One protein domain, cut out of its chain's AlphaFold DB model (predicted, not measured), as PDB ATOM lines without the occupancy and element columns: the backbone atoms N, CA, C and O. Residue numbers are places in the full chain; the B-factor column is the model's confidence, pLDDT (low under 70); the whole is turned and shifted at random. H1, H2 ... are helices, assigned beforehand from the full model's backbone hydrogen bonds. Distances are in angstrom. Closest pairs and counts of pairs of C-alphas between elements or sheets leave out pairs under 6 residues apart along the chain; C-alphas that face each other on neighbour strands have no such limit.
ATOM      1  N   ASN A   4      15.939  -7.697  19.455       85.62
ATOM      2  CA  ASN A   4      17.158  -7.117  18.884       85.62
ATOM      3  C   ASN A   4      18.176  -6.709  19.957       85.62
ATOM      4  O   ASN A   4      19.376  -6.901  19.763       85.62
ATOM      5  N   ASP A   5      17.718  -6.165  21.089       85.50
ATOM      6  CA  ASP A   5      18.607  -5.854  22.212       85.50
ATOM      7  C   ASP A   5      19.245  -7.122  22.780       85.50
ATOM      8  O   ASP A   5      20.446  -7.122  23.040       85.50
ATOM      9  N   PHE A   6      18.471  -8.205  22.907       87.06
ATOM     10  CA  PHE A   6      18.988  -9.503  23.332       87.06
ATOM     11  C   PHE A   6      20.078 -10.010  22.385       87.06
ATOM     12  O   PHE A   6      21.192 -10.260  22.837       87.06
ATOM     13  N   LEU A   7      19.812 -10.085  21.077       86.75
ATOM     14  CA  LEU A   7      20.811 -10.550  20.107       86.75
ATOM     15  C   LEU A   7      22.079  -9.689  20.138       86.75
ATOM     16  O   LEU A   7      23.184 -10.221  20.143       86.75
ATOM     17  N   GLN A   8      21.945  -8.364  20.215       82.62
ATOM     18  CA  GLN A   8      23.107  -7.475  20.291       82.62
ATOM     19  C   GLN A   8      23.891  -7.643  21.594       82.62
ATOM     20  O   GLN A   8      25.119  -7.590  21.555       82.62
ATOM     21  N   SER A   9      23.214  -7.894  22.719       82.69
ATOM     22  CA  SER A   9      23.876  -8.127  24.008       82.69
ATOM     23  C   SER A   9      24.816  -9.335  23.983       82.69
ATOM     24  O   SER A   9      25.809  -9.345  24.698       82.69
ATOM     25  N   LEU A  10      24.563 -10.328  23.122       80.56
ATOM     26  CA  LEU A  10      25.405 -11.522  23.026       80.56
ATOM     27  C   LEU A  10      26.736 -11.268  22.308       80.56
ATOM     28  O   LEU A  10      27.718 -11.941  22.611       80.56
ATOM     29  N   PHE A  11      26.773 -10.318  21.370       76.88
ATOM     30  CA  PHE A  11      27.916 -10.118  20.466       76.88
ATOM     31  C   PHE A  11      28.650  -8.788  20.672       76.88
ATOM     32  O   PHE A  11      29.796  -8.645  20.254       76.88
ATOM     33  N   GLN A  12      28.014  -7.788  21.288       68.44
ATOM     34  CA  GLN A  12      28.597  -6.456  21.458       68.44
ATOM     35  C   GLN A  12      29.019  -6.215  22.908       68.44
ATOM     36  O   GLN A  12      28.186  -6.093  23.798       68.44
ATOM     37  N   GLU A  13      30.323  -6.047  23.145       55.19
ATOM     38  CA  GLU A  13      30.840  -5.640  24.464       55.19
ATOM     39  C   GLU A  13      30.663  -4.133  24.745       55.19
ATOM     40  O   GLU A  13      30.750  -3.690  25.894       55.19
ATOM     41  N   LYS A  14      30.427  -3.316  23.706       51.09
ATOM     42  CA  LYS A  14      30.257  -1.859  23.818       51.09
ATOM     43  C   LYS A  14      28.825  -1.447  23.485       51.09
ATOM     44  O   LYS A  14      28.365  -1.632  22.364       51.09
ATOM     45  N   ASN A  15      28.171  -0.791  24.442       51.38
ATOM     46  CA  ASN A  15      26.874  -0.150  24.239       51.38
ATOM     47  C   ASN A  15      26.978   0.981  23.207       51.38
ATOM     48  O   ASN A  15      27.566   2.031  23.481       51.38
ATOM     49  N   LEU A  16      26.353   0.791  22.049       49.12
ATOM     50  CA  LEU A  16      26.170   1.823  21.031       49.12
ATOM     51  C   LEU A  16      25.092   2.821  21.471       49.12
ATOM     52  O   LEU A  16      23.976   2.751  20.976       49.12
ATOM     53  N   GLY A  17      25.399   3.703  22.430       48.78
ATOM     54  CA  GLY A  17      24.659   4.951  22.699       48.78
ATOM     55  C   GLY A  17      23.128   4.893  22.571       48.78
ATOM     56  O   GLY A  17      22.540   5.800  21.985       48.78
ATOM     57  N   LYS A  18      22.481   3.821  23.047       57.62
ATOM     58  CA  LYS A  18      21.042   3.621  22.852       57.62
ATOM     59  C   LYS A  18      20.248   4.530  23.785       57.62
ATOM     60  O   LYS A  18      20.542   4.614  24.976       57.62
ATOM     61  N   SER A  19      19.224   5.175  23.232       56.03
ATOM     62  CA  SER A  19      18.209   5.898  23.995       56.03
ATOM     63  C   SER A  19      17.211   4.901  24.583       56.03
ATOM     64  O   SER A  19      16.666   4.073  23.853       56.03
ATOM     65  N   PHE A  20      16.964   4.976  25.891       60.78
ATOM     66  CA  PHE A  20      15.923   4.187  26.546       60.78
ATOM     67  C   PHE A  20      14.581   4.890  26.408       60.78
ATOM     68  O   PHE A  20      14.433   6.047  26.798       60.78
ATOM     69  N   HIS A  21      13.593   4.176  25.879       66.31
ATOM     70  CA  HIS A  21      12.216   4.643  25.831       66.31
ATOM     71  C   HIS A  21      11.422   3.964  26.941       66.31
ATOM     72  O   HIS A  21      11.306   2.740  26.973       66.31
ATOM     73  N   SER A  22      10.885   4.764  27.865       70.88
ATOM     74  CA  SER A  22       9.885   4.272  28.810       70.88
ATOM     75  C   SER A  22       8.617   3.939  28.032       70.88
ATOM     76  O   SER A  22       8.102   4.789  27.309       70.88
ATOM     77  N   LEU A  23       8.121   2.715  28.181       70.62
ATOM     78  CA  LEU A  23       6.863   2.281  27.580       70.62
ATOM     79  C   LEU A  23       5.717   2.521  28.560       70.62
ATOM     80  O   LEU A  23       5.876   2.308  29.764       70.62
ATOM     81  N   THR A  24       4.556   2.947  28.061       78.38
ATOM     82  CA  THR A  24       3.330   2.900  28.864       78.38
ATOM     83  C   THR A  24       2.812   1.461  28.951       78.38
ATOM     84  O   THR A  24       3.173   0.607  28.137       78.38
ATOM     85  N   ALA A  25       1.933   1.167  29.914       74.19
ATOM     86  CA  ALA A  25       1.308  -0.156  30.019       74.19
ATOM     87  C   ALA A  25       0.526  -0.536  28.745       74.19
ATOM     88  O   ALA A  25       0.553  -1.690  28.326       74.19
ATOM     89  N   ALA A  26      -0.112   0.444  28.093       74.50
ATOM     90  CA  ALA A  26      -0.809   0.241  26.827       74.50
ATOM     91  C   ALA A  26       0.164  -0.087  25.684       74.50
ATOM     92  O   ALA A  26      -0.120  -0.963  24.870       74.50
ATOM     93  N   ASP A  27       1.330   0.566  25.641       76.44
ATOM     94  CA  ASP A  27       2.363   0.265  24.644       76.44
ATOM     95  C   ASP A  27       2.918  -1.148  24.835       76.44
ATOM     96  O   ASP A  27       3.001  -1.904  23.871       76.44
ATOM     97  N   ALA A  28       3.210  -1.535  26.080       75.19
ATOM     98  CA  ALA A  28       3.676  -2.880  26.404       75.19
ATOM     99  C   ALA A  28       2.650  -3.953  25.999       75.19
ATOM    100  O   ALA A  28       3.008  -4.934  25.347       75.19
ATOM    101  N   GLN A  29       1.365  -3.741  26.301       73.81
ATOM    102  CA  GLN A  29       0.294  -4.644  25.873       73.81
ATOM    103  C   GLN A  29       0.159  -4.699  24.346       73.81
ATOM    104  O   GLN A  29       0.026  -5.781  23.784       73.81
ATOM    105  N   ASN A  30       0.259  -3.566  23.648       75.00
ATOM    106  CA  ASN A  30       0.207  -3.528  22.185       75.00
ATOM    107  C   ASN A  30       1.369  -4.294  21.530       75.00
ATOM    108  O   ASN A  30       1.169  -4.915  20.481       75.00
ATOM    109  N   THR A  31       2.559  -4.264  22.135       74.88
ATOM    110  CA  THR A  31       3.722  -5.049  21.696       74.88
ATOM    111  C   THR A  31       3.508  -6.546  21.913       74.88
ATOM    112  O   THR A  31       3.870  -7.343  21.057       74.88
ATOM    113  N   LEU A  32       2.869  -6.937  23.015       71.75
ATOM    114  CA  LEU A  32       2.592  -8.338  23.340       71.75
ATOM    115  C   LEU A  32       1.458  -8.947  22.490       71.75
ATOM    116  O   LEU A  32       1.547 -10.086  22.047       71.75
ATOM    117  N   VAL A  33       0.407  -8.177  22.190       64.12
ATOM    118  CA  VAL A  33      -0.801  -8.657  21.480       64.12
ATOM    119  C   VAL A  33      -0.564  -8.951  19.986       64.12
ATOM    120  O   VAL A  33      -1.346  -9.665  19.353       64.12
ATOM    121  N   LYS A  34       0.508  -8.424  19.391       57.78
ATOM    122  CA  LYS A  34       0.888  -8.672  17.992       57.78
ATOM    123  C   LYS A  34       2.208  -9.420  18.003       57.78
ATOM    124  O   LYS A  34       3.221  -8.738  18.152       57.78
ATOM    125  N   PRO A  35       2.251 -10.756  17.819       54.50
ATOM    126  CA  PRO A  35       1.911 -11.461  16.564       54.50
ATOM    127  C   PRO A  35       1.269 -12.869  16.744       54.50
ATOM    128  O   PRO A  35       1.295 -13.464  17.817       54.50
ATOM    129  N   LYS A  36       0.774 -13.480  15.652       56.94
ATOM    130  CA  LYS A  36       0.623 -14.952  15.563       56.94
ATOM    131  C   LYS A  36       2.024 -15.575  15.566       56.94
ATOM    132  O   LYS A  36       2.596 -15.817  14.506       56.94
ATOM    133  N   LEU A  37       2.611 -15.729  16.745       62.66
ATOM    134  CA  LEU A  37       3.973 -16.221  16.908       62.66
ATOM    135  C   LEU A  37       3.992 -17.734  16.926       62.66
ATOM    136  O   LEU A  37       3.505 -18.371  17.853       62.66
ATOM    137  N   THR A  38       4.613 -18.304  15.909       68.06
ATOM    138  CA  THR A  38       5.060 -19.689  15.939       68.06
ATOM    139  C   THR A  38       6.539 -19.720  16.289       68.06
ATOM    140  O   THR A  38       7.322 -18.942  15.735       68.06
ATOM    141  N   LEU A  39       6.929 -20.650  17.161       78.00
ATOM    142  CA  LEU A  39       8.328 -20.985  17.412       78.00
ATOM    143  C   LEU A  39       8.973 -21.408  16.085       78.00
ATOM    144  O   LEU A  39       8.700 -22.487  15.564       78.00
ATOM    145  N   SER A  40       9.788 -20.521  15.520       84.00
ATOM    146  CA  SER A  40      10.500 -20.724  14.255       84.00
ATOM    147  C   SER A  40      12.007 -20.684  14.494       84.00
ATOM    148  O   SER A  40      12.457 -20.225  15.540       84.00
ATOM    149  N   SER A  41      12.796 -21.133  13.522       87.06
ATOM    150  CA  SER A  41      14.264 -21.069  13.577       87.06
ATOM    151  C   SER A  41      14.836 -19.647  13.492       87.06
ATOM    152  O   SER A  41      16.041 -19.467  13.610       87.06
ATOM    153  N   GLN A  42      13.988 -18.640  13.262       87.88
ATOM    154  CA  GLN A  42      14.361 -17.224  13.165       87.88
ATOM    155  C   GLN A  42      13.504 -16.372  14.113       87.88
ATOM    156  O   GLN A  42      13.088 -15.263  13.776       87.88
ATOM    157  N   PHE A  43      13.137 -16.943  15.260       90.00
ATOM    158  CA  PHE A  43      12.168 -16.376  16.187       90.00
ATOM    159  C   PHE A  43      12.571 -14.979  16.670       90.00
ATOM    160  O   PHE A  43      11.772 -14.046  16.569       90.00
ATOM    161  N   PHE A  44      13.805 -14.805  17.143       90.62
ATOM    162  CA  PHE A  44      14.264 -13.531  17.700       90.62
ATOM    163  C   PHE A  44      14.446 -12.461  16.620       90.62
ATOM    164  O   PHE A  44      14.079 -11.304  16.839       90.62
ATOM    165  N   ARG A  45      14.944 -12.836  15.437       89.19
ATOM    166  CA  ARG A  45      15.073 -11.924  14.289       89.19
ATOM    167  C   ARG A  45      13.714 -11.476  13.757       89.19
ATOM    168  O   ARG A  45      13.548 -10.300  13.448       89.19
ATOM    169  N   ASN A  46      12.741 -12.386  13.696       89.19
ATOM    170  CA  ASN A  46      11.380 -12.073  13.256       89.19
ATOM    171  C   ASN A  46      10.637 -11.187  14.264       89.19
ATOM    172  O   ASN A  46       9.851 -10.329  13.863       89.19
ATOM    173  N   LEU A  47      10.892 -11.372  15.564       87.06
ATOM    174  CA  LEU A  47      10.367 -10.492  16.608       87.06
ATOM    175  C   LEU A  47      10.950  -9.081  16.519       87.06
ATOM    176  O   LEU A  47      10.218  -8.102  16.671       87.06
ATOM    177  N   GLY A  48      12.255  -8.957  16.270       85.31
ATOM    178  CA  GLY A  48      12.933  -7.671  16.144       85.31
ATOM    179  C   GLY A  48      12.699  -6.765  17.360       85.31
ATOM    180  O   GLY A  48      13.064  -7.101  18.487       85.31
ATOM    181  N   ASN A  49      12.073  -5.605  17.137       83.94
ATOM    182  CA  ASN A  49      11.728  -4.649  18.202       83.94
ATOM    183  C   ASN A  49      10.327  -4.875  18.804       83.94
ATOM    184  O   ASN A  49       9.934  -4.153  19.714       83.94
ATOM    185  N   ASN A  50       9.580  -5.860  18.300       82.62
ATOM    186  CA  ASN A  50       8.193  -6.133  18.678       82.62
ATOM    187  C   ASN A  50       8.062  -7.274  19.702       82.62
ATOM    188  O   ASN A  50       6.960  -7.743  19.952       82.62
ATOM    189  N   GLY A  51       9.172  -7.749  20.271       84.25
ATOM    190  CA  GLY A  51       9.179  -8.724  21.360       84.25
ATOM    191  C   GLY A  51       9.672  -8.089  22.653       84.25
ATOM    192  O   GLY A  51      10.621  -7.308  22.623       84.25
ATOM    193  N   LEU A  52       9.057  -8.434  23.781       86.44
ATOM    194  CA  LEU A  52       9.517  -8.066  25.116       86.44
ATOM    195  C   LEU A  52      10.151  -9.281  25.792       86.44
ATOM    196  O   LEU A  52       9.514 -10.317  25.969       86.44
ATOM    197  N   ILE A  53      11.417  -9.119  26.169       86.56
ATOM    198  CA  ILE A  53      12.212 -10.086  26.924       86.56
ATOM    199  C   ILE A  53      12.436  -9.502  28.319       86.56
ATOM    200  O   ILE A  53      13.042  -8.428  28.475       86.56
ATOM    201  N   SER A  54      11.906 -10.193  29.324       84.25
ATOM    202  CA  SER A  54      12.079  -9.866  30.739       84.25
ATOM    203  C   SER A  54      13.510 -10.185  31.208       84.25
ATOM    204  O   SER A  54      14.306 -10.783  30.481       84.25
ATOM    205  N   PHE A  55      13.884  -9.772  32.422       79.31
ATOM    206  CA  PHE A  55      15.195 -10.153  32.964       79.31
ATOM    207  C   PHE A  55      15.294 -11.662  33.225       79.31
ATOM    208  O   PHE A  55      16.329 -12.262  32.954       79.31
ATOM    209  N   THR A  56      14.220 -12.291  33.702       77.12
ATOM    210  CA  THR A  56      14.192 -13.740  33.935       77.12
ATOM    211  C   THR A  56      14.262 -14.515  32.623       77.12
ATOM    212  O   THR A  56      14.989 -15.503  32.550       77.12
ATOM    213  N   ASP A  57      13.614 -14.020  31.561       85.56
ATOM    214  CA  ASP A  57      13.750 -14.591  30.217       85.56
ATOM    215  C   ASP A  57      15.209 -14.525  29.769       85.56
ATOM    216  O   ASP A  57      15.757 -15.514  29.307       85.56
ATOM    217  N   TYR A  58      15.857 -13.368  29.942       84.56
ATOM    218  CA  TYR A  58      17.259 -13.177  29.583       84.56
ATOM    219  C   TYR A  58      18.177 -14.184  30.291       84.56
ATOM    220  O   TYR A  58      18.997 -14.827  29.637       84.56
ATOM    221  N   LEU A  59      18.006 -14.373  31.603       80.19
ATOM    222  CA  LEU A  59      18.774 -15.351  32.378       80.19
ATOM    223  C   LEU A  59      18.528 -16.786  31.907       80.19
ATOM    224  O   LEU A  59      19.480 -17.543  31.728       80.19
ATOM    225  N   PHE A  60      17.267 -17.151  31.670       84.50
ATOM    226  CA  PHE A  60      16.915 -18.463  31.136       84.50
ATOM    227  C   PHE A  60      17.539 -18.701  29.760       84.50
ATOM    228  O   PHE A  60      18.174 -19.733  29.556       84.50
ATOM    229  N   LEU A  61      17.407 -17.740  28.841       88.38
ATOM    230  CA  LEU A  61      17.969 -17.830  27.498       88.38
ATOM    231  C   LEU A  61      19.481 -18.039  27.572       88.38
ATOM    232  O   LEU A  61      19.968 -18.986  26.963       88.38
ATOM    233  N   LEU A  62      20.196 -17.235  28.370       83.50
ATOM    234  CA  LEU A  62      21.635 -17.393  28.607       83.50
ATOM    235  C   LEU A  62      22.001 -18.769  29.171       83.50
ATOM    236  O   LEU A  62      22.974 -19.374  28.715       83.50
ATOM    237  N   ALA A  63      21.226 -19.266  30.139       80.06
ATOM    238  CA  ALA A  63      21.469 -20.556  30.771       80.06
ATOM    239  C   ALA A  63      21.386 -21.709  29.762       80.06
ATOM    240  O   ALA A  63      22.204 -22.619  29.820       80.06
ATOM    241  N   VAL A  64      20.460 -21.656  28.799       83.38
ATOM    242  CA  VAL A  64      20.301 -22.728  27.803       83.38
ATOM    243  C   VAL A  64      21.222 -22.594  26.581       83.38
ATOM    244  O   VAL A  64      21.367 -23.559  25.832       83.38
ATOM    245  N   LEU A  65      21.887 -21.450  26.356       84.38
ATOM    246  CA  LEU A  65      22.711 -21.230  25.147       84.38
ATOM    247  C   LEU A  65      23.877 -22.205  24.994       84.38
ATOM    248  O   LEU A  65      24.241 -22.563  23.875       84.38
ATOM    249  N   ASN A  66      24.500 -22.584  26.107       76.81
ATOM    250  CA  ASN A  66      25.754 -23.342  26.113       76.81
ATOM    251  C   ASN A  66      25.573 -24.792  26.575       76.81
ATOM    252  O   ASN A  66      26.558 -25.511  26.752       76.81
ATOM    253  N   GLU A  67      24.327 -25.207  26.777       79.88
ATOM    254  CA  GLU A  67      23.987 -26.517  27.308       79.88
ATOM    255  C   GLU A  67      23.749 -27.520  26.163       79.88
ATOM    256  O   GLU A  67      23.073 -27.195  25.179       79.88
ATOM    257  N   PRO A  68      24.326 -28.733  26.234       77.62
ATOM    258  CA  PRO A  68      24.072 -29.784  25.258       77.62
ATOM    259  C   PRO A  68      22.632 -30.298  25.355       77.62
ATOM    260  O   PRO A  68      22.050 -30.365  26.439       77.62
ATOM    261  N   SER A  69      22.094 -30.770  24.228       76.12
ATOM    262  CA  SER A  69      20.715 -31.266  24.141       76.12
ATOM    263  C   SER A  69      20.393 -32.385  25.136       76.12
ATOM    264  O   SER A  69      19.277 -32.449  25.640       76.12
ATOM    265  N   SER A  70      21.380 -33.218  25.483       76.50
ATOM    266  CA  SER A  70      21.234 -34.303  26.464       76.50
ATOM    267  C   SER A  70      20.881 -33.823  27.873       76.50
ATOM    268  O   SER A  70      20.270 -34.566  28.634       76.50
ATOM    269  N   ARG A  71      21.232 -32.585  28.243       78.75
ATOM    270  CA  ARG A  71      20.872 -32.031  29.554       78.75
ATOM    271  C   ARG A  71      19.444 -31.509  29.602       78.75
ATOM    272  O   ARG A  71      18.857 -31.511  30.676       78.75
ATOM    273  N   PHE A  72      18.861 -31.113  28.469       77.94
ATOM    274  CA  PHE A  72      17.464 -30.666  28.436       77.94
ATOM    275  C   PHE A  72      16.484 -31.801  28.704       77.94
ATOM    276  O   PHE A  72      15.406 -31.539  29.227       77.94
ATOM    277  N   GLU A  73      16.871 -33.044  28.416       78.25
ATOM    278  CA  GLU A  73      16.121 -34.219  28.855       78.25
ATOM    279  C   GLU A  73      15.986 -34.271  30.367       78.25
ATOM    280  O   GLU A  73      14.878 -34.248  30.892       78.25
ATOM    281  N   ILE A  74      17.119 -34.178  31.055       81.06
ATOM    282  CA  ILE A  74      17.159 -34.165  32.513       81.06
ATOM    283  C   ILE A  74      16.409 -32.947  33.066       81.06
ATOM    284  O   ILE A  74      15.641 -33.087  34.010       81.06
ATOM    285  N   PHE A  75      16.595 -31.756  32.486       78.06
ATOM    286  CA  PHE A  75      15.883 -30.560  32.943       78.06
ATOM    287  C   PHE A  75      14.370 -30.682  32.774       78.06
ATOM    288  O   PHE A  75      13.645 -30.282  33.675       78.06
ATOM    289  N   PHE A  76      13.897 -31.226  31.652       84.00
ATOM    290  CA  PHE A  76      12.468 -31.424  31.428       84.00
ATOM    291  C   PHE A  76      11.895 -32.403  32.453       84.00
ATOM    292  O   PHE A  76      10.940 -32.064  33.139       84.00
ATOM    293  N   ASP A  77      12.535 -33.562  32.616       83.50
ATOM    294  CA  ASP A  77      12.072 -34.615  33.522       83.50
ATOM    295  C   ASP A  77      12.132 -34.185  35.008       83.50
ATOM    296  O   ASP A  77      11.437 -34.746  35.847       83.50
ATOM    297  N   VAL A  78      12.968 -33.195  35.353       82.56
ATOM    298  CA  VAL A  78      13.017 -32.585  36.697       82.56
ATOM    299  C   VAL A  78      11.927 -31.525  36.895       82.56
ATOM    300  O   VAL A  78      11.501 -31.308  38.029       82.56
ATOM    301  N   LEU A  79      11.513 -30.832  35.831       83.56
ATOM    302  CA  LEU A  79      10.490 -29.782  35.895       83.56
ATOM    303  C   LEU A  79       9.066 -30.339  35.839       83.56
ATOM    304  O   LEU A  79       8.205 -29.785  36.514       83.56
ATOM    305  N   ASP A  80       8.849 -31.399  35.060       86.81
ATOM    306  CA  ASP A  80       7.590 -32.146  34.942       86.81
ATOM    307  C   ASP A  80       7.354 -32.963  36.224       86.81
ATOM    308  O   ASP A  80       7.667 -34.154  36.315       86.81
ATOM    309  N   ALA A  81       6.894 -32.281  37.274       82.94
ATOM    310  CA  ALA A  81       6.822 -32.830  38.624       82.94
ATOM    311  C   ALA A  81       5.702 -33.867  38.763       82.94
ATOM    312  O   ALA A  81       5.767 -34.745  39.632       82.94
ATOM    313  N   ASP A  82       4.670 -33.753  37.928       85.69
ATOM    314  CA  ASP A  82       3.535 -34.666  37.887       85.69
ATOM    315  C   ASP A  82       3.670 -35.774  36.826       85.69
ATOM    316  O   ASP A  82       2.814 -36.663  36.767       85.69
ATOM    317  N   TYR A  83       4.767 -35.780  36.057       85.38
ATOM    318  CA  TYR A  83       5.032 -36.712  34.957       85.38
ATOM    319  C   TYR A  83       3.931 -36.700  33.884       85.38
ATOM    320  O   TYR A  83       3.631 -37.732  33.268       85.38
ATOM    321  N   SER A  84       3.303 -35.546  33.657       89.44
ATOM    322  CA  SER A  84       2.275 -35.364  32.632       89.44
ATOM    323  C   SER A  84       2.837 -35.417  31.207       89.44
ATOM    324  O   SER A  84       2.078 -35.587  30.245       89.44
ATOM    325  N   GLY A  85       4.159 -35.296  31.039       87.06
ATOM    326  CA  GLY A  85       4.830 -35.171  29.746       87.06
ATOM    327  C   GLY A  85       4.740 -33.761  29.156       87.06
ATOM    328  O   GLY A  85       5.107 -33.541  27.993       87.06
ATOM    329  N   THR A  86       4.244 -32.800  29.936       91.88
ATOM    330  CA  THR A  86       4.102 -31.393  29.570       91.88
ATOM    331  C   THR A  86       4.488 -30.503  30.736       91.88
ATOM    332  O   THR A  86       4.243 -30.862  31.870       91.88
ATOM    333  N   ILE A  87       5.043 -29.331  30.451       90.50
ATOM    334  CA  ILE A  87       5.366 -28.338  31.474       90.50
ATOM    335  C   ILE A  87       4.263 -27.282  31.500       90.50
ATOM    336  O   ILE A  87       3.933 -26.712  30.451       90.50
ATOM    337  N   ASP A  88       3.723 -26.989  32.679       89.75
ATOM    338  CA  ASP A  88       2.839 -25.844  32.904       89.75
ATOM    339  C   ASP A  88       3.610 -24.568  33.312       89.75
ATOM    340  O   ASP A  88       4.831 -24.554  33.498       89.75
ATOM    341  N   LEU A  89       2.904 -23.439  33.432       85.69
ATOM    342  CA  LEU A  89       3.527 -22.161  33.791       85.69
ATOM    343  C   LEU A  89       4.158 -22.170  35.200       85.69
ATOM    344  O   LEU A  89       5.166 -21.495  35.428       85.69
ATOM    345  N   ASN A  90       3.574 -22.903  36.151       83.44
ATOM    346  CA  ASN A  90       4.068 -22.976  37.524       83.44
ATOM    347  C   ASN A  90       5.357 -23.798  37.586       83.44
ATOM    348  O   ASN A  90       6.330 -23.354  38.197       83.44
ATOM    349  N   GLU A  91       5.389 -24.941  36.912       86.88
ATOM    350  CA  GLU A  91       6.572 -25.787  36.760       86.88
ATOM    351  C   GLU A  91       7.694 -25.025  36.058       86.88
ATOM    352  O   GLU A  91       8.819 -24.949  36.557       86.88
ATOM    353  N   PHE A  92       7.381 -24.326  34.965       84.94
ATOM    354  CA  PHE A  92       8.356 -23.493  34.268       84.94
ATOM    355  C   PHE A  92       8.898 -22.351  35.142       84.94
ATOM    356  O   PHE A  92      10.069 -21.981  35.039       84.94
ATOM    357  N   SER A  93       8.089 -21.803  36.054       79.81
ATOM    358  CA  SER A  93       8.550 -20.762  36.981       79.81
ATOM    359  C   SER A  93       9.657 -21.253  37.924       79.81
ATOM    360  O   SER A  93      10.521 -20.464  38.319       79.81
ATOM    361  N   LEU A  94       9.691 -22.554  38.247       77.62
ATOM    362  CA  LEU A  94      10.768 -23.154  39.039       77.62
ATOM    363  C   LEU A  94      12.102 -23.074  38.296       77.62
ATOM    364  O   LEU A  94      13.123 -22.765  38.910       77.62
ATOM    365  N   LEU A  95      12.090 -23.251  36.971       76.31
ATOM    366  CA  LEU A  95      13.284 -23.081  36.148       76.31
ATOM    367  C   LEU A  95      13.836 -21.660  36.263       76.31
ATOM    368  O   LEU A  95      15.039 -21.490  36.426       76.31
ATOM    369  N   TYR A  96      12.973 -20.641  36.240       74.06
ATOM    370  CA  TYR A  96      13.405 -19.249  36.414       74.06
ATOM    371  C   TYR A  96      13.990 -18.981  37.802       74.06
ATOM    372  O   TYR A  96      14.939 -18.208  37.920       74.06
ATOM    373  N   LYS A  97      13.478 -19.634  38.853       68.25
ATOM    374  CA  LYS A  97      14.068 -19.547  40.201       68.25
ATOM    375  C   LYS A  97      15.477 -20.143  40.229       68.25
ATOM    376  O   LYS A  97      16.398 -19.515  40.749       68.25
ATOM    377  N   VAL A  98      15.649 -21.317  39.617       68.12
ATOM    378  CA  VAL A  98      16.939 -22.020  39.552       68.12
ATOM    379  C   VAL A  98      17.955 -21.247  38.707       68.12
ATOM    380  O   VAL A  98      19.083 -21.046  39.152       68.12
ATOM    381  N   THR A  99      17.575 -20.764  37.520       64.94
ATOM    382  CA  THR A  99      18.487 -20.017  36.632       64.94
ATOM    383  C   THR A  99      18.862 -18.648  37.191       64.94
ATOM    384  O   THR A  99      19.970 -18.175  36.946       64.94
ATOM    385  N   ALA A 100      17.991 -18.031  37.994       62.47
ATOM    386  CA  ALA A 100      18.307 -16.812  38.733       62.47
ATOM    387  C   ALA A 100      19.240 -17.040  39.939       62.47
ATOM    388  O   ALA A 100      19.683 -16.068  40.548       62.47
ATOM    389  N   GLY A 101      19.562 -18.295  40.280       55.38
ATOM    390  CA  GLY A 101      20.454 -18.634  41.391       55.38
ATOM    391  C   GLY A 101      19.866 -18.327  42.770       55.38
ATOM    392  O   GLY A 101      20.621 -18.167  43.728       55.38
ATOM    393  N   VAL A 102      18.538 -18.222  42.871       54.00
ATOM    394  CA  VAL A 102      17.841 -17.941  44.129       54.00
ATOM    395  C   VAL A 102      17.740 -19.239  44.925       54.00
ATOM    396  O   VAL A 102      17.055 -20.173  44.514       54.00
ATOM    397  N   LEU A 103      18.446 -19.298  46.055       44.19
ATOM    398  CA  LEU A 103      18.471 -20.464  46.948       44.19
ATOM    399  C   LEU A 103      17.440 -20.371  48.085       44.19
ATOM    400  O   LEU A 103      17.153 -21.392  48.703       44.19
ATOM    401  N   ASP A 104      16.891 -19.179  48.358       48.22
ATOM    402  CA  ASP A 104      15.982 -18.932  49.483       48.22
ATOM    403  C   ASP A 104      14.787 -18.038  49.088       48.22
ATOM    404  O   ASP A 104      14.938 -17.051  48.363       48.22
ATOM    405  N   GLU A 105      13.587 -18.362  49.581       46.69
ATOM    406  CA  GLU A 105      12.341 -17.635  49.269       46.69
ATOM    407  C   GLU A 105      12.338 -16.203  49.830       46.69
ATOM    408  O   GLU A 105      11.635 -15.330  49.318       46.69
ATOM    409  N   GLN A 106      13.134 -15.927  50.868       46.09
ATOM    410  CA  GLN A 106      13.190 -14.602  51.490       46.09
ATOM    411  C   GLN A 106      13.968 -13.583  50.643       46.09
ATOM    412  O   GLN A 106      13.489 -12.460  50.479       46.09
ATOM    413  N   GLU A 107      15.078 -13.971  49.997       46.44
ATOM    414  CA  GLU A 107      15.832 -13.094  49.074       46.44
ATOM    415  C   GLU A 107      15.014 -12.693  47.831       46.44
ATOM    416  O   GLU A 107      15.263 -11.659  47.211       46.44
ATOM    417  N   PHE A 108      13.985 -13.479  47.508       43.22
ATOM    418  CA  PHE A 108      13.069 -13.273  46.388       43.22
ATOM    419  C   PHE A 108      12.030 -12.163  46.626       43.22
ATOM    420  O   PHE A 108      11.465 -11.624  45.672       43.22
ATOM    421  N   THR A 109      11.749 -11.823  47.891       40.75
ATOM    422  CA  THR A 109      10.638 -10.926  48.270       40.75
ATOM    423  C   THR A 109      11.074  -9.544  48.757       40.75
ATOM    424  O   THR A 109      10.249  -8.631  48.773       40.75
ATOM    425  N   SER A 110      12.347  -9.358  49.125       40.03
ATOM    426  CA  SER A 110      12.824  -8.151  49.825       40.03
ATOM    427  C   SER A 110      13.891  -7.322  49.090       40.03
ATOM    428  O   SER A 110      14.420  -6.374  49.668       40.03
ATOM    429  N   GLY A 111      14.217  -7.637  47.832       39.75
ATOM    430  CA  GLY A 111      15.136  -6.838  47.007       39.75
ATOM    431  C   GLY A 111      14.422  -5.926  46.000       39.75
ATOM    432  O   GLY A 111      13.326  -6.235  45.550       39.75
ATOM    433  N   GLU A 112      15.087  -4.851  45.548       41.91
ATOM    434  CA  GLU A 112      14.679  -4.067  44.355       41.91
ATOM    435  C   GLU A 112      14.540  -4.939  43.082       41.91
ATOM    436  O   GLU A 112      13.944  -4.511  42.097       41.91
ATOM    437  N   LEU A 113      15.075  -6.168  43.105       43.72
ATOM    438  CA  LEU A 113      14.778  -7.261  42.178       43.72
ATOM    439  C   LEU A 113      13.721  -8.212  42.767       43.72
ATOM    440  O   LEU A 113      13.982  -9.405  42.922       43.72
ATOM    441  N   SER A 114      12.513  -7.739  43.076       48.28
ATOM    442  CA  SER A 114      11.382  -8.667  43.153       48.28
ATOM    443  C   SER A 114      11.174  -9.197  41.731       48.28
ATOM    444  O   SER A 114      10.470  -8.582  40.930       48.28
ATOM    445  N   LEU A 115      11.862 -10.287  41.380       50.06
ATOM    446  CA  LEU A 115      11.922 -10.858  40.027       50.06
ATOM    447  C   LEU A 115      10.538 -11.282  39.499       50.06
ATOM    448  O   LEU A 115      10.419 -11.675  38.343       50.06
ATOM    449  N   PHE A 116       9.504 -11.195  40.341       48.09
ATOM    450  CA  PHE A 116       8.132 -11.573  40.061       48.09
ATOM    451  C   PHE A 116       7.172 -10.598  40.761       48.09
ATOM    452  O   PHE A 116       7.046 -10.626  41.990       48.09
ATOM    453  N   PRO A 117       6.442  -9.744  40.026       41.78
ATOM    454  CA  PRO A 117       5.203  -9.179  40.537       41.78
ATOM    455  C   PRO A 117       4.230 -10.333  40.820       41.78
ATOM    456  O   PRO A 117       4.198 -11.310  40.077       41.78
ATOM    457  N   LYS A 118       3.391 -10.222  41.857       47.44
ATOM    458  CA  LYS A 118       2.333 -11.201  42.209       47.44
ATOM    459  C   LYS A 118       1.228 -11.360  41.133       47.44
ATOM    460  O   LYS A 118       0.130 -11.802  41.452       47.44
ATOM    461  N   VAL A 119       1.472 -10.948  39.887       49.69
ATOM    462  CA  VAL A 119       0.486 -10.797  38.808       49.69
ATOM    463  C   VAL A 119       1.016 -11.432  37.517       49.69
ATOM    464  O   VAL A 119       2.193 -11.267  37.202       49.69
ATOM    465  N   ASN A 120       0.127 -12.146  36.810       58.09
ATOM    466  CA  ASN A 120       0.267 -12.827  35.511       58.09
ATOM    467  C   ASN A 120       1.614 -12.649  34.788       58.09
ATOM    468  O   ASN A 120       1.838 -11.687  34.056       58.09
ATOM    469  N   LEU A 121       2.480 -13.653  34.930       60.00
ATOM    470  CA  LEU A 121       3.770 -13.761  34.242       60.00
ATOM    471  C   LEU A 121       3.651 -13.685  32.707       60.00
ATOM    472  O   LEU A 121       4.507 -13.101  32.043       60.00
ATOM    473  N   SER A 122       2.561 -14.214  32.146       57.47
ATOM    474  CA  SER A 122       2.267 -14.164  30.709       57.47
ATOM    475  C   SER A 122       2.026 -12.746  30.179       57.47
ATOM    476  O   SER A 122       2.155 -12.515  28.983       57.47
ATOM    477  N   GLU A 123       1.720 -11.755  31.018       63.28
ATOM    478  CA  GLU A 123       1.485 -10.370  30.577       63.28
ATOM    479  C   GLU A 123       2.775  -9.540  30.482       63.28
ATOM    480  O   GLU A 123       2.726  -8.358  30.148       63.28
ATOM    481  N   GLN A 124       3.934 -10.133  30.782       67.19
ATOM    482  CA  GLN A 124       5.206  -9.407  30.904       67.19
ATOM    483  C   GLN A 124       6.285  -9.890  29.929       67.19
ATOM    484  O   GLN A 124       7.312  -9.226  29.773       67.19
ATOM    485  N   SER A 125       6.065 -11.027  29.264       81.00
ATOM    486  CA  SER A 125       7.053 -11.674  28.401       81.00
ATOM    487  C   SER A 125       6.419 -12.233  27.135       81.00
ATOM    488  O   SER A 125       5.489 -13.039  27.191       81.00
ATOM    489  N   THR A 126       6.991 -11.882  25.983       86.75
ATOM    490  CA  THR A 126       6.623 -12.502  24.705       86.75
ATOM    491  C   THR A 126       6.957 -13.995  24.691       86.75
ATOM    492  O   THR A 126       6.226 -14.774  24.091       86.75
ATOM    493  N   LEU A 127       8.032 -14.418  25.366       87.06
ATOM    494  CA  LEU A 127       8.429 -15.826  25.423       87.06
ATOM    495  C   LEU A 127       7.374 -16.670  26.150       87.06
ATOM    496  O   LEU A 127       6.959 -17.711  25.645       87.06
ATOM    497  N   LEU A 128       6.890 -16.186  27.296       86.44
ATOM    498  CA  LEU A 128       5.863 -16.884  28.068       86.44
ATOM    499  C   LEU A 128       4.517 -16.930  27.339       86.44
ATOM    500  O   LEU A 128       3.845 -17.955  27.393       86.44
ATOM    501  N   GLN A 129       4.144 -15.880  26.602       85.69
ATOM    502  CA  GLN A 129       2.937 -15.913  25.762       85.69
ATOM    503  C   GLN A 129       3.026 -16.949  24.647       85.69
ATOM    504  O   GLN A 129       2.028 -17.574  24.301       85.69
ATOM    505  N   VAL A 130       4.218 -17.151  24.088       86.25
ATOM    506  CA  VAL A 130       4.426 -18.147  23.034       86.25
ATOM    507  C   VAL A 130       4.372 -19.570  23.588       86.25
ATOM    508  O   VAL A 130       3.848 -20.452  22.911       86.25
ATOM    509  N   PHE A 131       4.876 -19.806  24.800       87.50
ATOM    510  CA  PHE A 131       4.831 -21.130  25.428       87.50
ATOM    511  C   PHE A 131       3.468 -21.476  26.028       87.50
ATOM    512  O   PHE A 131       2.981 -22.587  25.832       87.50
ATOM    513  N   PHE A 132       2.843 -20.534  26.733       87.50
ATOM    514  CA  PHE A 132       1.678 -20.800  27.583       87.50
ATOM    515  C   PHE A 132       0.412 -20.062  27.134       87.50
ATOM    516  O   PHE A 132      -0.630 -20.179  27.772       87.50
ATOM    517  N   GLY A 133       0.470 -19.308  26.036       84.75
ATOM    518  CA  GLY A 133      -0.649 -18.498  25.567       84.75
ATOM    519  C   GLY A 133      -0.889 -17.246  26.413       84.75
ATOM    520  O   GLY A 133      -0.297 -17.034  27.473       84.75
ATOM    521  N   ASN A 134      -1.798 -16.395  25.938       81.12
ATOM    522  CA  ASN A 134      -2.137 -15.136  26.611       81.12
ATOM    523  C   ASN A 134      -2.807 -15.361  27.976       81.12
ATOM    524  O   ASN A 134      -2.673 -14.532  28.870       81.12
ATOM    525  N   ASP A 135      -3.521 -16.476  28.139       79.81
ATOM    526  CA  ASP A 135      -4.187 -16.857  29.385       79.81
ATOM    527  C   ASP A 135      -3.287 -17.659  30.339       79.81
ATOM    528  O   ASP A 135      -3.708 -17.944  31.459       79.81
ATOM    529  N   GLY A 136      -2.063 -18.007  29.917       82.44
ATOM    530  CA  GLY A 136      -1.100 -18.766  30.714       82.44
ATOM    531  C   GLY A 136      -1.498 -20.222  30.969       82.44
ATOM    532  O   GLY A 136      -0.929 -20.847  31.860       82.44
ATOM    533  N   LYS A 137      -2.483 -20.757  30.233       85.44
ATOM    534  CA  LYS A 137      -3.013 -22.123  30.416       85.44
ATOM    535  C   LYS A 137      -2.494 -23.128  29.393       85.44
ATOM    536  O   LYS A 137      -2.892 -24.292  29.423       85.44
ATOM    537  N   GLY A 138      -1.670 -22.681  28.452       87.62
ATOM    538  CA  GLY A 138      -0.982 -23.559  27.517       87.62
ATOM    539  C   GLY A 138      -0.087 -24.549  28.257       87.62
ATOM    540  O   GLY A 138       0.339 -24.300  29.379       87.62
ATOM    541  N   LEU A 139       0.180 -25.676  27.613       91.06
ATOM    542  CA  LEU A 139       1.043 -26.728  28.135       91.06
ATOM    543  C   LEU A 139       2.195 -26.917  27.153       91.06
ATOM    544  O   LEU A 139       1.969 -27.147  25.960       91.06
ATOM    545  N   LEU A 140       3.423 -26.798  27.646       90.50
ATOM    546  CA  LEU A 140       4.625 -26.873  26.833       90.50
ATOM    547  C   LEU A 140       5.087 -28.326  26.721       90.50
ATOM    548  O   LEU A 140       5.547 -28.929  27.686       90.50
ATOM    549  N   LYS A 141       4.985 -28.902  25.523       90.88
ATOM    550  CA  LYS A 141       5.424 -30.281  25.274       90.88
ATOM    551  C   LYS A 141       6.947 -30.391  25.255       90.88
ATOM    552  O   LYS A 141       7.633 -29.493  24.761       90.88
ATOM    553  N   LYS A 142       7.456 -31.559  25.662       87.44
ATOM    554  CA  LYS A 142       8.882 -31.936  25.609       87.44
ATOM    555  C   LYS A 142       9.532 -31.634  24.255       87.44
ATOM    556  O   LYS A 142      10.547 -30.945  24.178       87.44
ATOM    557  N   GLU A 143       8.895 -32.068  23.172       88.75
ATOM    558  CA  GLU A 143       9.383 -31.870  21.801       88.75
ATOM    559  C   GLU A 143       9.466 -30.391  21.399       88.75
ATOM    560  O   GLU A 143      10.405 -29.974  20.717       88.75
ATOM    561  N   ASP A 144       8.489 -29.588  21.821       89.38
ATOM    562  CA  ASP A 144       8.420 -28.165  21.492       89.38
ATOM    563  C   ASP A 144       9.478 -27.374  22.268       89.38
ATOM    564  O   ASP A 144      10.122 -26.489  21.699       89.38
ATOM    565  N   PHE A 145       9.718 -27.748  23.528       88.12
ATOM    566  CA  PHE A 145      10.784 -27.183  24.351       88.12
ATOM    567  C   PHE A 145      12.170 -27.456  23.752       88.12
ATOM    568  O   PHE A 145      12.969 -26.532  23.593       88.12
ATOM    569  N   TYR A 146      12.447 -28.692  23.330       87.75
ATOM    570  CA  TYR A 146      13.736 -29.029  22.708       87.75
ATOM    571  C   TYR A 146      13.933 -28.341  21.374       87.75
ATOM    572  O   TYR A 146      14.998 -27.777  21.119       87.75
ATOM    573  N   ARG A 147      12.887 -28.334  20.546       89.81
ATOM    574  CA  ARG A 147      12.922 -27.642  19.263       89.81
ATOM    575  C   ARG A 147      13.154 -26.148  19.450       89.81
ATOM    576  O   ARG A 147      13.892 -25.554  18.670       89.81
ATOM    577  N   PHE A 148      12.570 -25.536  20.480       90.88
ATOM    578  CA  PHE A 148      12.846 -24.143  20.813       90.88
ATOM    579  C   PHE A 148      14.319 -23.916  21.158       90.88
ATOM    580  O   PHE A 148      14.928 -23.016  20.583       90.88
ATOM    581  N   ILE A 149      14.900 -24.717  22.054       88.62
ATOM    582  CA  ILE A 149      16.289 -24.502  22.476       88.62
ATOM    583  C   ILE A 149      17.258 -24.735  21.313       88.62
ATOM    584  O   ILE A 149      18.169 -23.934  21.104       88.62
ATOM    585  N   GLU A 150      17.040 -25.778  20.511       89.38
ATOM    586  CA  GLU A 150      17.852 -26.015  19.316       89.38
ATOM    587  C   GLU A 150      17.731 -24.854  18.316       89.38
ATOM    588  O   GLU A 150      18.740 -24.393  17.778       89.38
ATOM    589  N   ASN A 151      16.519 -24.340  18.091       92.31
ATOM    590  CA  ASN A 151      16.301 -23.180  17.231       92.31
ATOM    591  C   ASN A 151      16.997 -21.930  17.773       92.31
ATOM    592  O   ASN A 151      17.661 -21.249  17.000       92.31
ATOM    593  N   LEU A 152      16.912 -21.659  19.077       91.31
ATOM    594  CA  LEU A 152      17.596 -20.544  19.736       91.31
ATOM    595  C   LEU A 152      19.116 -20.625  19.537       91.31
ATOM    596  O   LEU A 152      19.737 -19.657  19.095       91.31
ATOM    597  N   GLN A 153      19.716 -21.780  19.835       90.38
ATOM    598  CA  GLN A 153      21.157 -21.992  19.678       90.38
ATOM    599  C   GLN A 153      21.582 -21.827  18.211       90.38
ATOM    600  O   GLN A 153      22.555 -21.131  17.920       90.38
ATOM    601  N   ASN A 154      20.832 -22.416  17.275       91.88
ATOM    602  CA  ASN A 154      21.097 -22.284  15.844       91.88
ATOM    603  C   ASN A 154      20.939 -20.842  15.353       91.88
ATOM    604  O   ASN A 154      21.767 -20.384  14.570       91.88
ATOM    605  N   GLU A 155      19.908 -20.128  15.801       92.75
ATOM    606  CA  GLU A 155      19.632 -18.753  15.392       92.75
ATOM    607  C   GLU A 155      20.770 -17.818  15.813       92.75
ATOM    608  O   GLU A 155      21.231 -17.006  15.012       92.75
ATOM    609  N   ASN A 296      34.004  -9.559  31.775       41.72
ATOM    610  CA  ASN A 296      34.064  -8.856  33.064       41.72
ATOM    611  C   ASN A 296      32.935  -9.231  34.053       41.72
ATOM    612  O   ASN A 296      32.575  -8.418  34.911       41.72
ATOM    613  N   ILE A 297      32.336 -10.420  33.931       43.25
ATOM    614  CA  ILE A 297      31.248 -10.855  34.818       43.25
ATOM    615  C   ILE A 297      31.804 -11.565  36.058       43.25
ATOM    616  O   ILE A 297      32.202 -12.723  36.009       43.25
ATOM    617  N   ASP A 298      31.731 -10.895  37.210       41.03
ATOM    618  CA  ASP A 298      31.606 -11.593  38.492       41.03
ATOM    619  C   ASP A 298      30.223 -12.258  38.535       41.03
ATOM    620  O   ASP A 298      29.208 -11.556  38.583       41.03
ATOM    621  N   ASN A 299      30.159 -13.594  38.561       44.09
ATOM    622  CA  ASN A 299      28.915 -14.385  38.494       44.09
ATOM    623  C   ASN A 299      27.820 -13.992  39.509       44.09
ATOM    624  O   ASN A 299      26.662 -14.329  39.304       44.09
ATOM    625  N   LYS A 300      28.150 -13.261  40.586       44.62
ATOM    626  CA  LYS A 300      27.175 -12.808  41.599       44.62
ATOM    627  C   LYS A 300      26.658 -11.371  41.412       44.62
ATOM    628  O   LYS A 300      25.594 -11.052  41.918       44.62
ATOM    629  N   HIS A 301      27.387 -10.492  40.714       44.47
ATOM    630  CA  HIS A 301      27.057  -9.052  40.616       44.47
ATOM    631  C   HIS A 301      27.233  -8.454  39.206       44.47
ATOM    632  O   HIS A 301      27.001  -7.256  39.016       44.47
ATOM    633  N   GLY A 302      27.711  -9.242  38.239       51.44
ATOM    634  CA  GLY A 302      28.021  -8.821  36.872       51.44
ATOM    635  C   GLY A 302      26.835  -8.945  35.921       51.44
ATOM    636  O   GLY A 302      26.591  -8.017  35.164       51.44
ATOM    637  N   ILE A 303      26.027 -10.004  36.037       55.66
ATOM    638  CA  ILE A 303      24.912 -10.279  35.110       55.66
ATOM    639  C   ILE A 303      23.808  -9.214  35.221       55.66
ATOM    640  O   ILE A 303      23.351  -8.683  34.213       55.66
ATOM    641  N   TRP A 304      23.444  -8.803  36.443       55.25
ATOM    642  CA  TRP A 304      22.550  -7.654  36.650       55.25
ATOM    643  C   TRP A 304      23.166  -6.344  36.159       55.25
ATOM    644  O   TRP A 304      22.457  -5.473  35.667       55.25
ATOM    645  N   ARG A 305      24.491  -6.191  36.274       54.44
ATOM    646  CA  ARG A 305      25.216  -5.025  35.757       54.44
ATOM    647  C   ARG A 305      25.227  -5.002  34.238       54.44
ATOM    648  O   ARG A 305      25.179  -3.914  33.692       54.44
ATOM    649  N   ASP A 306      25.267  -6.149  33.578       57.12
ATOM    650  CA  ASP A 306      25.243  -6.261  32.124       57.12
ATOM    651  C   ASP A 306      23.827  -6.083  31.584       57.12
ATOM    652  O   ASP A 306      23.636  -5.273  30.685       57.12
ATOM    653  N   TYR A 307      22.814  -6.643  32.252       58.72
ATOM    654  CA  TYR A 307      21.416  -6.272  32.021       58.72
ATOM    655  C   TYR A 307      21.192  -4.764  32.231       58.72
ATOM    656  O   TYR A 307      20.620  -4.095  31.373       58.72
ATOM    657  N   LYS A 308      21.727  -4.182  33.318       57.31
ATOM    658  CA  LYS A 308      21.704  -2.732  33.582       57.31
ATOM    659  C   LYS A 308      22.527  -1.920  32.586       57.31
ATOM    660  O   LYS A 308      22.130  -0.808  32.283       57.31
ATOM    661  N   LYS A 309      23.648  -2.420  32.064       57.41
ATOM    662  CA  LYS A 309      24.413  -1.763  30.992       57.41
ATOM    663  C   LYS A 309      23.588  -1.764  29.715       57.41
ATOM    664  O   LYS A 309      23.518  -0.721  29.077       57.41
ATOM    665  N   CYS A 310      22.931  -2.874  29.385       54.75
ATOM    666  CA  CYS A 310      21.948  -2.935  28.311       54.75
ATOM    667  C   CYS A 310      20.742  -2.017  28.566       54.75
ATOM    668  O   CYS A 310      20.048  -1.714  27.606       54.75
ATOM    669  N   LEU A 311      20.509  -1.572  29.813       55.53
ATOM    670  CA  LEU A 311      19.399  -0.709  30.251       55.53
ATOM    671  C   LEU A 311      19.761   0.739  30.648       55.53
ATOM    672  O   LEU A 311      18.847   1.520  30.902       55.53
TER     673      LEU A 311
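AT A GLANCE: This is residues 4 to 155 and 296 to 311 of the 318 residues of an uncharacterized protein of Hymenolepis diminuta (UniProt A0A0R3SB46). Four helices, H8, H4, H6 and H5, make a ring, each touching the next at a steep tilt or about perpendicular, with H4 nearest the middle of the domain and H5 far out from it. Outside the ring, H1, which touches H3, and the low-confidence H9 sit near H4 and near each other, and H7 sits near H6 with H2 beyond it; of two long loops, residues 12 to 24 run along the outside from H1 to H2, and residues 100 to 125 join H6 to H7. The printed part has 168 residues with nine named helices, H1 to H9 in order, and no named strand; the class is all helix. It is compact, with a radius of gyration of the C-alphas of 16.0 A, and rounded, spanning 47 by 37 by 32 A.

IN THESE COORDINATES: Begin with the longest helix, H8, residues 142 to 155: find C-alpha 142 at (8.882, -31.936, 25.609) and follow it for 19.8 A to C-alpha 155 at (19.632, -18.753, 15.392). H4 is residues 55 to 65, 15.5 A long; H5 is residues 69 to 79, 15.6 A; H6 is residues 89 to 99, 15.4 A. The shorter helices are H1, residues 4 to 11, starting at C-alpha 4 (17.158, -7.117, 18.884); H2, residues 25 to 33; H3, residues 43 to 47; H7, residues 126 to 132; and H9, residues 303 to 311.

HOW THE PARTS SIT: Look first at H8, the hub, which touches three helices. With residues 149 to 153 alone it touches H4, about perpendicular at 84 degrees; the closest C-alphas, of Leu 65 and Gln 153, are 5.7 A apart. H8 touches H5 at a steep tilt of 43 degrees, opposite ways, closest at the C-alphas of Phe 76 and Lys 142, 6.9 A. H6 touches H4 at 74 degrees, about perpendicular, with the C-alphas of Phe 60 and Thr 99 closest at 5.9 A, and touches H5, with those of Leu 79 and Glu 91 closest at 5.7 A. With residues 152 to 155 alone H8 only just touches H3, with 3 pairs of C-alphas within 8 A, the closest being Phe 43 and Leu 152 at 7.7 A; H3 touches H1, closest at the C-alphas of Asn 4 and Arg 45, 7.0 A. H9 is close to but not clearly touching H1, the C-alphas of Ser 9 and Cys 310 being closest at 7.0 A; H2 and H7 stand likewise, with Leu 32 and Thr 126 closest at 6.0 A. Residues 86 to 87 pair antiparallel with residues 140 to 141. Every O i to N i+4 pair is within hydrogen-bond range in H2, H3, H4, H7, H8 and H9; in H1 it is 3 of 4, in H5 5 of 7 and in H6 6 of 7.

THE WHOLE: The two C-alphas farthest apart, of Gly 17 and Tyr 83, are 47.7 A apart. Residues 156 to 295 are not printed, and C-alphas 155 and 296 stand 24.9 A apart across the cut. The links H1 to H2 and H6 to H7 are long. Mean pLDDT of the printed part is 72.8; it is under 70 in residues 12 to 21, 33 to 38, 97 to 124 and 296 to 311.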